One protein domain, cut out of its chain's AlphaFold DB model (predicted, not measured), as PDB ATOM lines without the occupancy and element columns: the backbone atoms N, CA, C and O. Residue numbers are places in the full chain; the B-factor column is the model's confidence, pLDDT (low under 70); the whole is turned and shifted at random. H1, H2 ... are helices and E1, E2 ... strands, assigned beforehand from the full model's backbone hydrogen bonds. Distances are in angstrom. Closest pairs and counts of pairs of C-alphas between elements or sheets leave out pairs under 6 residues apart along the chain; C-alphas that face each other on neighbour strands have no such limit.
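AT A GLANCE: This is residues 2 to 80 of the 126 residues of the protein "DUF1501 domain-containing protein" of Saprospiraceae bacterium (UniProt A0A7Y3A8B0). Little regular structure is present: a long, thin ribbon, mostly of loops, has the short hairpin E1 and E2 near one end, with H1 beside it. After E2, the unnamed residues 49 to 80 run back along the ribbon to its far end and fold over there. The printed part has 79 residues, 15 of them in named elements, in the order H1, E1, E2; the class is mixed, the two-stranded sheet antiparallel. It is loose, with a radius of gyration of the C-alphas of 16.9 A, and elongated, spanning 49 by 26 by 15 A.

IN THESE COORDINATES: H1, residues 2 to 10, begins at C-alpha 2 (12.747, 13.149, 34.692) and is 12.5 A long. E1 is residues 18 to 20, 6.5 A. E2, residues 46 to 48, 7.1 A, ends at C-alpha 48 (8.704, 19.249, 41.874).

HOW THE PARTS SIT: The hairpin E1 and E2 is antiparallel at 159 degrees; N 19 and O 47 are within hydrogen-bond range at 2.8 A. The closest C-alphas of H1 and E2, Gln 5 and Gly 48, are 7.1 A apart. In H1 every O i to N i+4 pair is within hydrogen-bond range. Residues 26 to 27 pair antiparallel with 38 to 39.

THE WHOLE: The C-alphas farthest apart, Asn 12 and Gly 33, are 50.1 A apart. The printed part has no cut; the link E1 to E2 is long, 25 residues. No printed residue is under 70 in pLDDT.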
ATOM      1  N   SER A   2      13.911  13.131  35.607       90.75
ATOM      2  CA  SER A   2      12.747  13.149  34.692       90.75
ATOM      3  C   SER A   2      11.775  11.973  34.874       90.75
ATOM      4  O   SER A   2      10.610  12.204  35.161       90.75
ATOM      5  N   GLU A   3      12.251  10.726  34.783       95.81
ATOM      6  CA  GLU A   3      11.387   9.536  34.937       95.81
ATOM      7  C   GLU A   3      10.701   9.468  36.307       95.81
ATOM      8  O   GLU A   3       9.524   9.144  36.412       95.81
ATOM      9  N   PHE A   4      11.423   9.837  37.368       95.44
ATOM     10  CA  PHE A   4      10.861   9.896  38.716       95.44
ATOM     11  C   PHE A   4       9.739  10.939  38.812       95.44
ATOM     12  O   PHE A   4       8.676  10.655  39.354       95.44
ATOM     13  N   GLN A   5       9.944  12.126  38.235       95.06
ATOM     14  CA  GLN A   5       8.930  13.178  38.210       95.06
ATOM     15  C   GLN A   5       7.714  12.797  37.354       95.06
ATOM     16  O   GLN A   5       6.590  13.120  37.730       95.06
ATOM     17  N   ALA A   6       7.924  12.101  36.232       96.31
ATOM     18  CA  ALA A   6       6.844  11.592  35.391       96.31
ATOM     19  C   ALA A   6       5.971  10.588  36.158       96.31
ATOM     20  O   ALA A   6       4.754  10.748  36.196       96.31
ATOM     21  N   ALA A   7       6.592   9.638  36.865       97.88
ATOM     22  CA  ALA A   7       5.878   8.675  37.701       97.88
ATOM     23  C   ALA A   7       5.077   9.349  38.832       97.88
ATOM     24  O   ALA A   7       3.953   8.944  39.120       97.88
ATOM     25  N   LEU A   8       5.613  10.403  39.460       97.62
ATOM     26  CA  LEU A   8       4.859  11.183  40.450       97.62
ATOM     27  C   LEU A   8       3.629  11.859  39.839       97.62
ATOM     28  O   LEU A   8       2.576  11.853  40.473       97.62
ATOM     29  N   GLY A   9       3.750  12.390  38.618       96.69
ATOM     30  CA  GLY A   9       2.624  12.961  37.877       96.69
ATOM     31  C   GLY A   9       1.547  11.926  37.544       96.69
ATOM     32  O   GLY A   9       0.363  12.191  37.720       96.69
ATOM     33  N   GLU A  10       1.933  10.710  37.144       97.81
ATOM     34  CA  GLU A  10       0.983   9.606  36.911       97.81
ATOM     35  C   GLU A  10       0.202   9.221  38.178       97.81
ATOM     36  O   GLU A  10      -0.953   8.795  38.104       97.81
ATOM     37  N   LEU A  11       0.816   9.400  39.350       98.00
ATOM     38  CA  LEU A  11       0.212   9.123  40.650       98.00
ATOM     39  C   LEU A  11      -0.535  10.325  41.254       98.00
ATOM     40  O   LEU A  11      -1.150  10.166  42.309       98.00
ATOM     41  N   ASN A  12      -0.526  11.495  40.605       97.62
ATOM     42  CA  ASN A  12      -1.028  12.767  41.150       97.62
ATOM     43  C   ASN A  12      -0.358  13.149  42.490       97.62
ATOM     44  O   ASN A  12      -1.012  13.587  43.440       97.62
ATOM     45  N   LEU A  13       0.950  12.902  42.602       97.25
ATOM     46  CA  LEU A  13       1.768  13.159  43.794       97.25
ATOM     47  C   LEU A  13       2.826  14.250  43.577       97.25
ATOM     48  O   LEU A  13       3.603  14.537  44.486       97.25
ATOM     49  N   GLU A  14       2.871  14.865  42.400       95.38
ATOM     50  CA  GLU A  14       3.871  15.853  42.002       95.38
ATOM     51  C   GLU A  14       3.924  17.077  42.926       95.38
ATOM     52  O   GLU A  14       4.998  17.641  43.127       95.38
ATOM     53  N   ASP A  15       2.794  17.450  43.526       95.94
ATOM     54  CA  ASP A  15       2.691  18.567  44.469       95.94
ATOM     55  C   ASP A  15       3.098  18.193  45.904       95.94
ATOM     56  O   ASP A  15       3.342  19.076  46.727       95.94
ATOM     57  N   ASN A  16       3.196  16.895  46.200       96.50
ATOM     58  CA  ASN A  16       3.502  16.363  47.529       96.50
ATOM     59  C   ASN A  16       4.973  15.950  47.680       96.50
ATOM     60  O   ASN A  16       5.406  15.589  48.774       96.50
ATOM     61  N   VAL A  17       5.749  15.980  46.592       96.56
ATOM     62  CA  VAL A  17       7.151  15.556  46.576       96.56
ATOM     63  C   VAL A  17       8.012  16.615  45.901       96.56
ATOM     64  O   VAL A  17       7.779  16.995  44.756       96.56
ATOM     65  N   THR A  18       9.065  17.037  46.601       96.94
ATOM     66  CA  THR A  18      10.120  17.899  46.060       96.94
ATOM     67  C   THR A  18      11.423  17.113  46.023       96.94
ATOM     68  O   THR A  18      11.884  16.608  47.045       96.94
ATOM     69  N   THR A  19      12.022  17.003  44.841       96.06
ATOM     70  CA  THR A  19      13.334  16.383  44.630       96.06
ATOM     71  C   THR A  19      14.391  17.468  44.540       96.06
ATOM     72  O   THR A  19      14.234  18.426  43.785       96.06
ATOM     73  N   PHE A  20      15.500  17.301  45.248       96.62
ATOM     74  CA  PHE A  20      16.595  18.255  45.210       96.62
ATOM     75  C   PHE A  20      17.957  17.569  45.315       96.62
ATOM     76  O   PHE A  20      18.057  16.428  45.763       96.62
ATOM     77  N   THR A  21      19.008  18.256  44.876       95.94
ATOM     78  CA  THR A  21      20.390  17.769  44.971       95.94
ATOM     79  C   THR A  21      21.145  18.478  46.081       95.94
ATOM     80  O   THR A  21      20.927  19.666  46.319       95.94
ATOM     81  N   ILE A  22      22.098  17.773  46.685       94.94
ATOM     82  CA  ILE A  22      23.086  18.331  47.608       94.94
ATOM     83  C   ILE A  22      24.466  17.773  47.269       94.94
ATOM     84  O   ILE A  22      24.579  16.715  46.647       94.94
ATOM     85  N   SER A  23      25.504  18.483  47.691       94.44
ATOM     86  CA  SER A  23      26.882  18.001  47.700       94.44
ATOM     87  C   SER A  23      27.511  18.408  49.024       94.44
ATOM     88  O   SER A  23      27.276  19.526  49.479       94.44
ATOM     89  N   ASP A  24      28.320  17.533  49.619       93.31
ATOM     90  CA  ASP A  24      29.022  17.834  50.875       93.31
ATOM     91  C   ASP A  24      30.097  18.916  50.685       93.31
ATOM     92  O   ASP A  24      30.437  19.646  51.612       93.31
ATOM     93  N   PHE A  25      30.640  19.021  49.472       95.00
ATOM     94  CA  PHE A  25      31.664  19.991  49.105       95.00
ATOM     95  C   PHE A  25      31.629  20.304  47.610       95.00
ATOM     96  O   PHE A  25      31.189  19.495  46.785       95.00
ATOM     97  N   ALA A  26      32.144  21.477  47.256       94.69
ATOM     98  CA  ALA A  26      32.460  21.842  45.881       94.69
ATOM     99  C   ALA A  26      33.931  21.524  45.560       94.69
ATOM    100  O   ALA A  26      34.621  20.851  46.332       94.69
ATOM    101  N   ARG A  27      34.420  21.991  44.407       96.06
ATOM    102  CA  ARG A  27      35.818  21.820  43.986       96.06
ATOM    103  C   ARG A  27      36.484  23.157  43.711       96.06
ATOM    104  O   ARG A  27      35.827  24.070  43.216       96.06
ATOM    105  N   THR A  28      37.771  23.252  44.029       97.25
ATOM    106  CA  THR A  28      38.588  24.427  43.706       97.25
ATOM    107  C   THR A  28      38.635  24.666  42.198       97.25
ATOM    108  O   THR A  28      38.631  23.718  41.407       97.25
ATOM    109  N   LEU A  29      38.713  25.936  41.788       96.38
ATOM    110  CA  LEU A  29      38.981  26.299  40.389       96.38
ATOM    111  C   LEU A  29      40.436  26.014  39.984       96.38
ATOM    112  O   LEU A  29      40.725  25.850  38.798       96.38
ATOM    113  N   THR A  30      41.356  25.972  40.950       96.44
ATOM    114  CA  THR A  30      42.772  25.665  40.726       96.44
ATOM    115  C   THR A  30      43.051  24.169  40.853       96.44
ATOM    116  O   THR A  30      42.316  23.419  41.501       96.44
ATOM    117  N   SER A  31      44.139  23.734  40.213       95.81
ATOM    118  CA  SER A  31      44.639  22.364  40.303       95.81
ATOM    119  C   SER A  31      45.599  22.200  41.477       95.81
ATOM    120  O   SER A  31      46.452  23.057  41.695       95.81
ATOM    121  N   ASN A  32      45.531  21.051  42.148       95.31
ATOM    122  CA  ASN A  32      46.502  20.633  43.168       95.31
ATOM    123  C   ASN A  32      47.618  19.724  42.602       95.31
ATOM    124  O   ASN A  32      48.329  19.048  43.344       95.31
ATOM    125  N   GLY A  33      47.744  19.651  41.271       96.56
ATOM    126  CA  GLY A  33      48.708  18.802  40.559       96.56
ATOM    127  C   GLY A  33      48.203  17.390  40.239       96.56
ATOM    128  O   GLY A  33      48.652  16.813  39.254       96.56
ATOM    129  N   ASN A  34      47.227  16.867  40.993       95.69
ATOM    130  CA  ASN A  34      46.613  15.546  40.772       95.69
ATOM    131  C   ASN A  34      45.090  15.613  40.523       95.69
ATOM    132  O   ASN A  34      44.435  14.580  40.395       95.69
ATOM    133  N   GLY A  35      44.514  16.815  40.472       95.38
ATOM    134  CA  GLY A  35      43.076  17.045  40.384       95.38
ATOM    135  C   GLY A  35      42.709  18.408  40.965       95.38
ATOM    136  O   GLY A  35      43.353  19.404  40.650       95.38
ATOM    137  N   THR A  36      41.680  18.436  41.810       96.31
ATOM    138  CA  THR A  36      41.185  19.629  42.514       96.31
ATOM    139  C   THR A  36      40.908  19.299  43.976       96.31
ATOM    140  O   THR A  36      40.599  18.146  44.305       96.31
ATOM    141  N   ASP A  37      41.006  20.308  44.837       97.06
ATOM    142  CA  ASP A  37      40.713  20.194  46.263       97.06
ATOM    143  C   ASP A  37      39.235  20.477  46.562       97.06
ATOM    144  O   ASP A  37      38.421  20.727  45.667       97.06
ATOM    145  N   HIS A  38      38.878  20.384  47.841       97.12
ATOM    146  CA  HIS A  38      37.548  20.694  48.353       97.12
ATOM    147  C   HIS A  38      37.305  22.210  48.353       97.12
ATOM    148  O   HIS A  38      38.207  22.991  48.645       97.12
ATOM    149  N   ALA A  39      36.074  22.620  48.064       96.81
ATOM    150  CA  ALA A  39      35.639  24.016  48.095       96.81
ATOM    151  C   ALA A  39      34.202  24.134  48.627       96.81
ATOM    152  O   ALA A  39      33.623  23.154  49.099       96.81
ATOM    153  N   TRP A  40      33.621  25.333  48.537       95.19
ATOM    154  CA  TRP A  40      32.339  25.661  49.160       95.19
ATOM    155  C   TRP A  40      31.214  25.954  48.156       95.19
ATOM    156  O   TRP A  40      30.201  25.259  48.155       95.19
ATOM    157  N   GLY A  41      31.380  26.958  47.292       93.31
ATOM    158  CA  GLY A  41      30.344  27.402  46.358       93.31
ATOM    159  C   GLY A  41      30.031  26.380  45.262       93.31
ATOM    160  O   GLY A  41      30.931  25.877  44.592       93.31
ATOM    161  N   GLY A  42      28.745  26.104  45.045       92.62
ATOM    162  CA  GLY A  42      28.275  25.134  44.058       92.62
ATOM    163  C   GLY A  42      26.879  25.454  43.526       92.62
ATOM    164  O   GLY A  42      26.231  26.397  43.971       92.62
ATOM    165  N   ASN A  43      26.425  24.651  42.564       93.31
ATOM    166  CA  ASN A  43      25.079  24.740  41.999       93.31
ATOM    167  C   ASN A  43      24.240  23.562  42.498       93.31
ATOM    168  O   ASN A  43      24.737  22.437  42.572       93.31
ATOM    169  N   VAL A  44      22.965  23.812  42.779       94.88
ATOM    170  CA  VAL A  44      21.987  22.785  43.153       94.88
ATOM    171  C   VAL A  44      20.801  22.823  42.199       94.88
ATOM    172  O   VAL A  44      20.493  23.855  41.606       94.88
ATOM    173  N   LEU A  45      20.141  21.680  42.038       95.94
ATOM    174  CA  LEU A  45      18.937  21.529  41.233       95.94
ATOM    175  C   LEU A  45      17.772  21.143  42.144       95.94
ATOM    176  O   LEU A  45      17.906  20.237  42.967       95.94
ATOM    177  N   VAL A  46      16.627  21.796  41.946       97.00
ATOM    178  CA  VAL A  46      15.361  21.504  42.632       97.00
ATOM    179  C   VAL A  46      14.274  21.264  41.586       97.00
ATOM    180  O   VAL A  46      14.207  21.964  40.576       97.00
ATOM    181  N   MET A  47      13.439  20.252  41.802       96.06
ATOM    182  CA  MET A  47      12.380  19.816  40.891       96.06
ATOM    183  C   MET A  47      11.167  19.317  41.683       96.06
ATOM    184  O   MET A  47      11.325  18.592  42.661       96.06
ATOM    185  N   GLY A  48       9.961  19.678  41.252       95.31
ATOM    186  CA  GLY A  48       8.704  19.249  41.874       95.31
ATOM    187  C   GLY A  48       7.540  20.139  41.442       95.31
ATOM    188  O   GLY A  48       7.765  21.204  40.867       95.31
ATOM    189  N   GLY A  49       6.302  19.726  41.724       95.50
ATOM    190  CA  GLY A  49       5.091  20.468  41.338       95.50
ATOM    191  C   GLY A  49       4.954  21.820  42.046       95.50
ATOM    192  O   GLY A  49       4.527  22.809  41.452       95.50
ATOM    193  N   LYS A  50       5.440  21.914  43.292       97.06
ATOM    194  CA  LYS A  50       5.480  23.171  44.062       97.06
ATOM    195  C   LYS A  50       6.732  24.017  43.830       97.06
ATOM    196  O   LYS A  50       6.830  25.098  44.407       97.06
ATOM    197  N   VAL A  51       7.663  23.582  42.985       97.38
ATOM    198  CA  VAL A  51       8.862  24.358  42.647       97.38
ATOM    199  C   VAL A  51       8.520  25.350  41.536       97.38
ATOM    200  O   VAL A  51       7.960  24.976  40.505       97.38
ATOM    201  N   LYS A  52       8.905  26.615  41.702       97.06
ATOM    202  CA  LYS A  52       8.904  27.621  40.631       97.06
ATOM    203  C   LYS A  52      10.081  27.347  39.692       97.06
ATOM    204  O   LYS A  52      11.146  27.945  39.782       97.06
ATOM    205  N   GLY A  53       9.914  26.323  38.859       94.44
ATOM    206  CA  GLY A  53      10.943  25.881  37.924       94.44
ATOM    207  C   GLY A  53      11.155  26.854  36.762       94.44
ATOM    208  O   GLY A  53      10.350  27.749  36.530       94.44
ATOM    209  N   LYS A  54      12.201  26.587  35.966       95.62
ATOM    210  CA  LYS A  54      12.661  27.392  34.810       95.62
ATOM    211  C   LYS A  54      13.339  28.718  35.168       95.62
ATOM    212  O   LYS A  54      13.730  29.438  34.254       95.62
ATOM    213  N   ASP A  55      13.561  28.966  36.452       95.62
ATOM    214  CA  ASP A  55      14.302  30.116  36.954       95.62
ATOM    215  C   ASP A  55      15.653  29.697  37.555       95.62
ATOM    216  O   ASP A  55      15.838  28.560  38.000       95.62
ATOM    217  N   ILE A  56      16.607  30.630  37.557       95.38
ATOM    218  CA  ILE A  56      17.877  30.517  38.282       95.38
ATOM    219  C   ILE A  56      17.809  31.482  39.459       95.38
ATOM    220  O   ILE A  56      17.564  32.673  39.277       95.38
ATOM    221  N   TYR A  57      18.054  30.963  40.657       95.94
ATOM    222  CA  TYR A  57      18.119  31.754  41.878       95.94
ATOM    223  C   TYR A  57      19.580  32.023  42.236       95.94
ATOM    224  O   TYR A  57      20.397  31.104  42.276       95.94
ATOM    225  N   GLY A  58      19.906  33.294  42.478       93.75
ATOM    226  CA  GLY A  58      21.285  33.766  42.617       93.75
ATOM    227  C   GLY A  58      21.880  34.242  41.290       93.75
ATOM    228  O   GLY A  58      21.176  34.431  40.300       93.75
ATOM    229  N   SER A  59      23.186  34.496  41.274       92.19
ATOM    230  CA  SER A  59      23.917  34.929  40.081       92.19
ATOM    231  C   SER A  59      25.101  34.010  39.826       92.19
ATOM    232  O   SER A  59      25.800  33.616  40.757       92.19
ATOM    233  N   TYR A  60      25.336  33.664  38.557       91.06
ATOM    234  CA  TYR A  60      26.513  32.881  38.195       91.06
ATOM    235  C   TYR A  60      27.775  33.725  38.447       91.06
ATOM    236  O   TYR A  60      27.889  34.813  37.869       91.06
ATOM    237  N   PRO A  61      28.705  33.279  39.308       91.25
ATOM    238  CA  PRO A  61      29.840  34.095  39.707       91.25
ATOM    239  C   PRO A  61      30.878  34.191  38.583       91.25
ATOM    240  O   PRO A  61      30.947  33.356  37.678       91.25
ATOM    241  N   SER A  62      31.749  35.196  38.668       92.56
ATOM    242  CA  SER A  62      32.973  35.183  37.870       92.56
ATOM    243  C   SER A  62      33.870  34.032  38.327       92.56
ATOM    244  O   SER A  62      34.159  33.904  39.511       92.56
ATOM    245  N   ILE A  63      34.370  33.233  37.384       93.00
ATOM    246  CA  ILE A  63      35.344  32.158  37.651       93.00
ATOM    247  C   ILE A  63      36.801  32.646  37.580       93.00
ATOM    248  O   ILE A  63      37.735  31.857  37.442       93.00
ATOM    249  N   LYS A  64      37.014  33.965  37.619       94.62
ATOM    250  CA  LYS A  64      38.348  34.556  37.696       94.62
ATOM    251  C   LYS A  64      38.865  34.462  39.137       94.62
ATOM    252  O   LYS A  64      38.125  34.718  40.083       94.62
ATOM    253  N   LEU A  65      40.149  34.148  39.288       95.44
ATOM    254  CA  LEU A  65      40.832  34.158  40.585       95.44
ATOM    255  C   LEU A  65      41.029  35.588  41.115       95.44
ATOM    256  O   LEU A  65      41.168  36.532  40.325       95.44
ATOM    257  N   GLY A  66      41.075  35.738  42.440       94.69
ATOM    258  CA  GLY A  66      41.248  37.024  43.118       94.69
ATOM    259  C   GLY A  66      40.044  37.956  42.983       94.69
ATOM    260  O   GLY A  66      40.209  39.176  42.968       94.69
ATOM    261  N   THR A  67      38.846  37.398  42.799       95.25
ATOM    262  CA  THR A  67      37.588  38.160  42.837       95.25
ATOM    263  C   THR A  67      37.078  38.271  44.271       95.25
ATOM    264  O   THR A  67      37.543  37.571  45.160       95.25
ATOM    265  N   GLU A  68      36.101  39.144  44.511       94.56
ATOM    266  CA  GLU A  68      35.522  39.350  45.850       94.56
ATOM    267  C   GLU A  68      34.815  38.110  46.425       94.56
ATOM    268  O   GLU A  68      34.685  37.981  47.639       94.56
ATOM    269  N   LEU A  69      34.376  37.198  45.554       94.00
ATOM    270  CA  LEU A  69      33.727  35.942  45.930       94.00
ATOM    271  C   LEU A  69      34.712  34.775  46.028       94.00
ATOM    272  O   LEU A  69      34.282  33.649  46.254       94.00
ATOM    273  N   GLU A  70      36.011  35.006  45.842       95.75
ATOM    274  CA  GLU A  70      37.044  33.974  45.877       95.75
ATOM    275  C   GLU A  70      37.970  34.210  47.077       95.75
ATOM    276  O   GLU A  70      38.520  35.296  47.243       95.75
ATOM    277  N   ILE A  71      38.115  33.204  47.946       96.12
ATOM    278  CA  ILE A  71      38.814  33.337  49.243       96.12
ATOM    279  C   ILE A  71      40.214  32.713  49.273       96.12
ATOM    280  O   ILE A  71      40.783  32.530  50.350       96.12
ATOM    281  N   GLY A  72      40.782  32.404  48.110       95.44
ATOM    282  CA  GLY A  72      42.076  31.749  47.950       95.44
ATOM    283  C   GLY A  72      41.943  30.359  47.330       95.44
ATOM    284  O   GLY A  72      40.946  29.660  47.524       95.44
ATOM    285  N   GLU A  73      42.973  29.961  46.576       94.19
ATOM    286  CA  GLU A  73      43.068  28.651  45.912       94.19
ATOM    287  C   GLU A  73      41.849  28.297  45.035       94.19
ATOM    288  O   GLU A  73      41.513  27.134  44.830       94.19
ATOM    289  N   GLY A  74      41.148  29.296  44.498       96.06
ATOM    290  CA  GLY A  74      39.970  29.078  43.664       96.06
ATOM    291  C   GLY A  74      38.747  28.576  44.433       96.06
ATOM    292  O   GLY A  74      37.871  27.965  43.816       96.06
ATOM    293  N   VAL A  75      38.672  28.792  45.749       97.50
ATOM    294  CA  VAL A  75      37.478  28.504  46.556       97.50
ATOM    295  C   VAL A  75      36.489  29.660  46.418       97.50
ATOM    296  O   VAL A  75      36.754  30.769  46.876       97.50
ATOM    297  N   LEU A  76      35.327  29.394  45.817       96.88
ATOM    298  CA  LEU A  76      34.242  30.373  45.705       96.88
ATOM    299  C   LEU A  76      33.318  30.344  46.932       96.88
ATOM    300  O   LEU A  76      32.964  29.265  47.413       96.88
ATOM    301  N   ILE A  77      32.881  31.516  47.394       95.12
ATOM    302  CA  ILE A  77      31.816  31.694  48.390       95.12
ATOM    303  C   ILE A  77      30.452  31.603  47.681       95.12
ATOM    304  O   ILE A  77      30.246  32.287  46.673       95.12
ATOM    305  N   PRO A  78      29.492  30.802  48.178       94.19
ATOM    306  CA  PRO A  78      28.129  30.822  47.664       94.19
ATOM    307  C   PRO A  78      27.413  32.127  48.042       94.19
ATOM    308  O   PRO A  78      27.468  32.570  49.185       94.19
ATOM    309  N   GLN A  79      26.692  32.721  47.090       91.94
ATOM    310  CA  GLN A  79      25.875  33.915  47.346       91.94
ATOM    311  C   GLN A  79      24.642  33.608  48.213       91.94
ATOM    312  O   GLN A  79      24.179  34.473  48.949       91.94
ATOM    313  N   ILE A  80      24.102  32.395  48.092       95.50
ATOM    314  CA  ILE A  80      22.936  31.917  48.839       95.50
ATOM    315  C   ILE A  80      23.427  30.955  49.912       95.50
ATOM    316  O   ILE A  80      24.193  30.032  49.619       95.50
TER     317      ILE A  80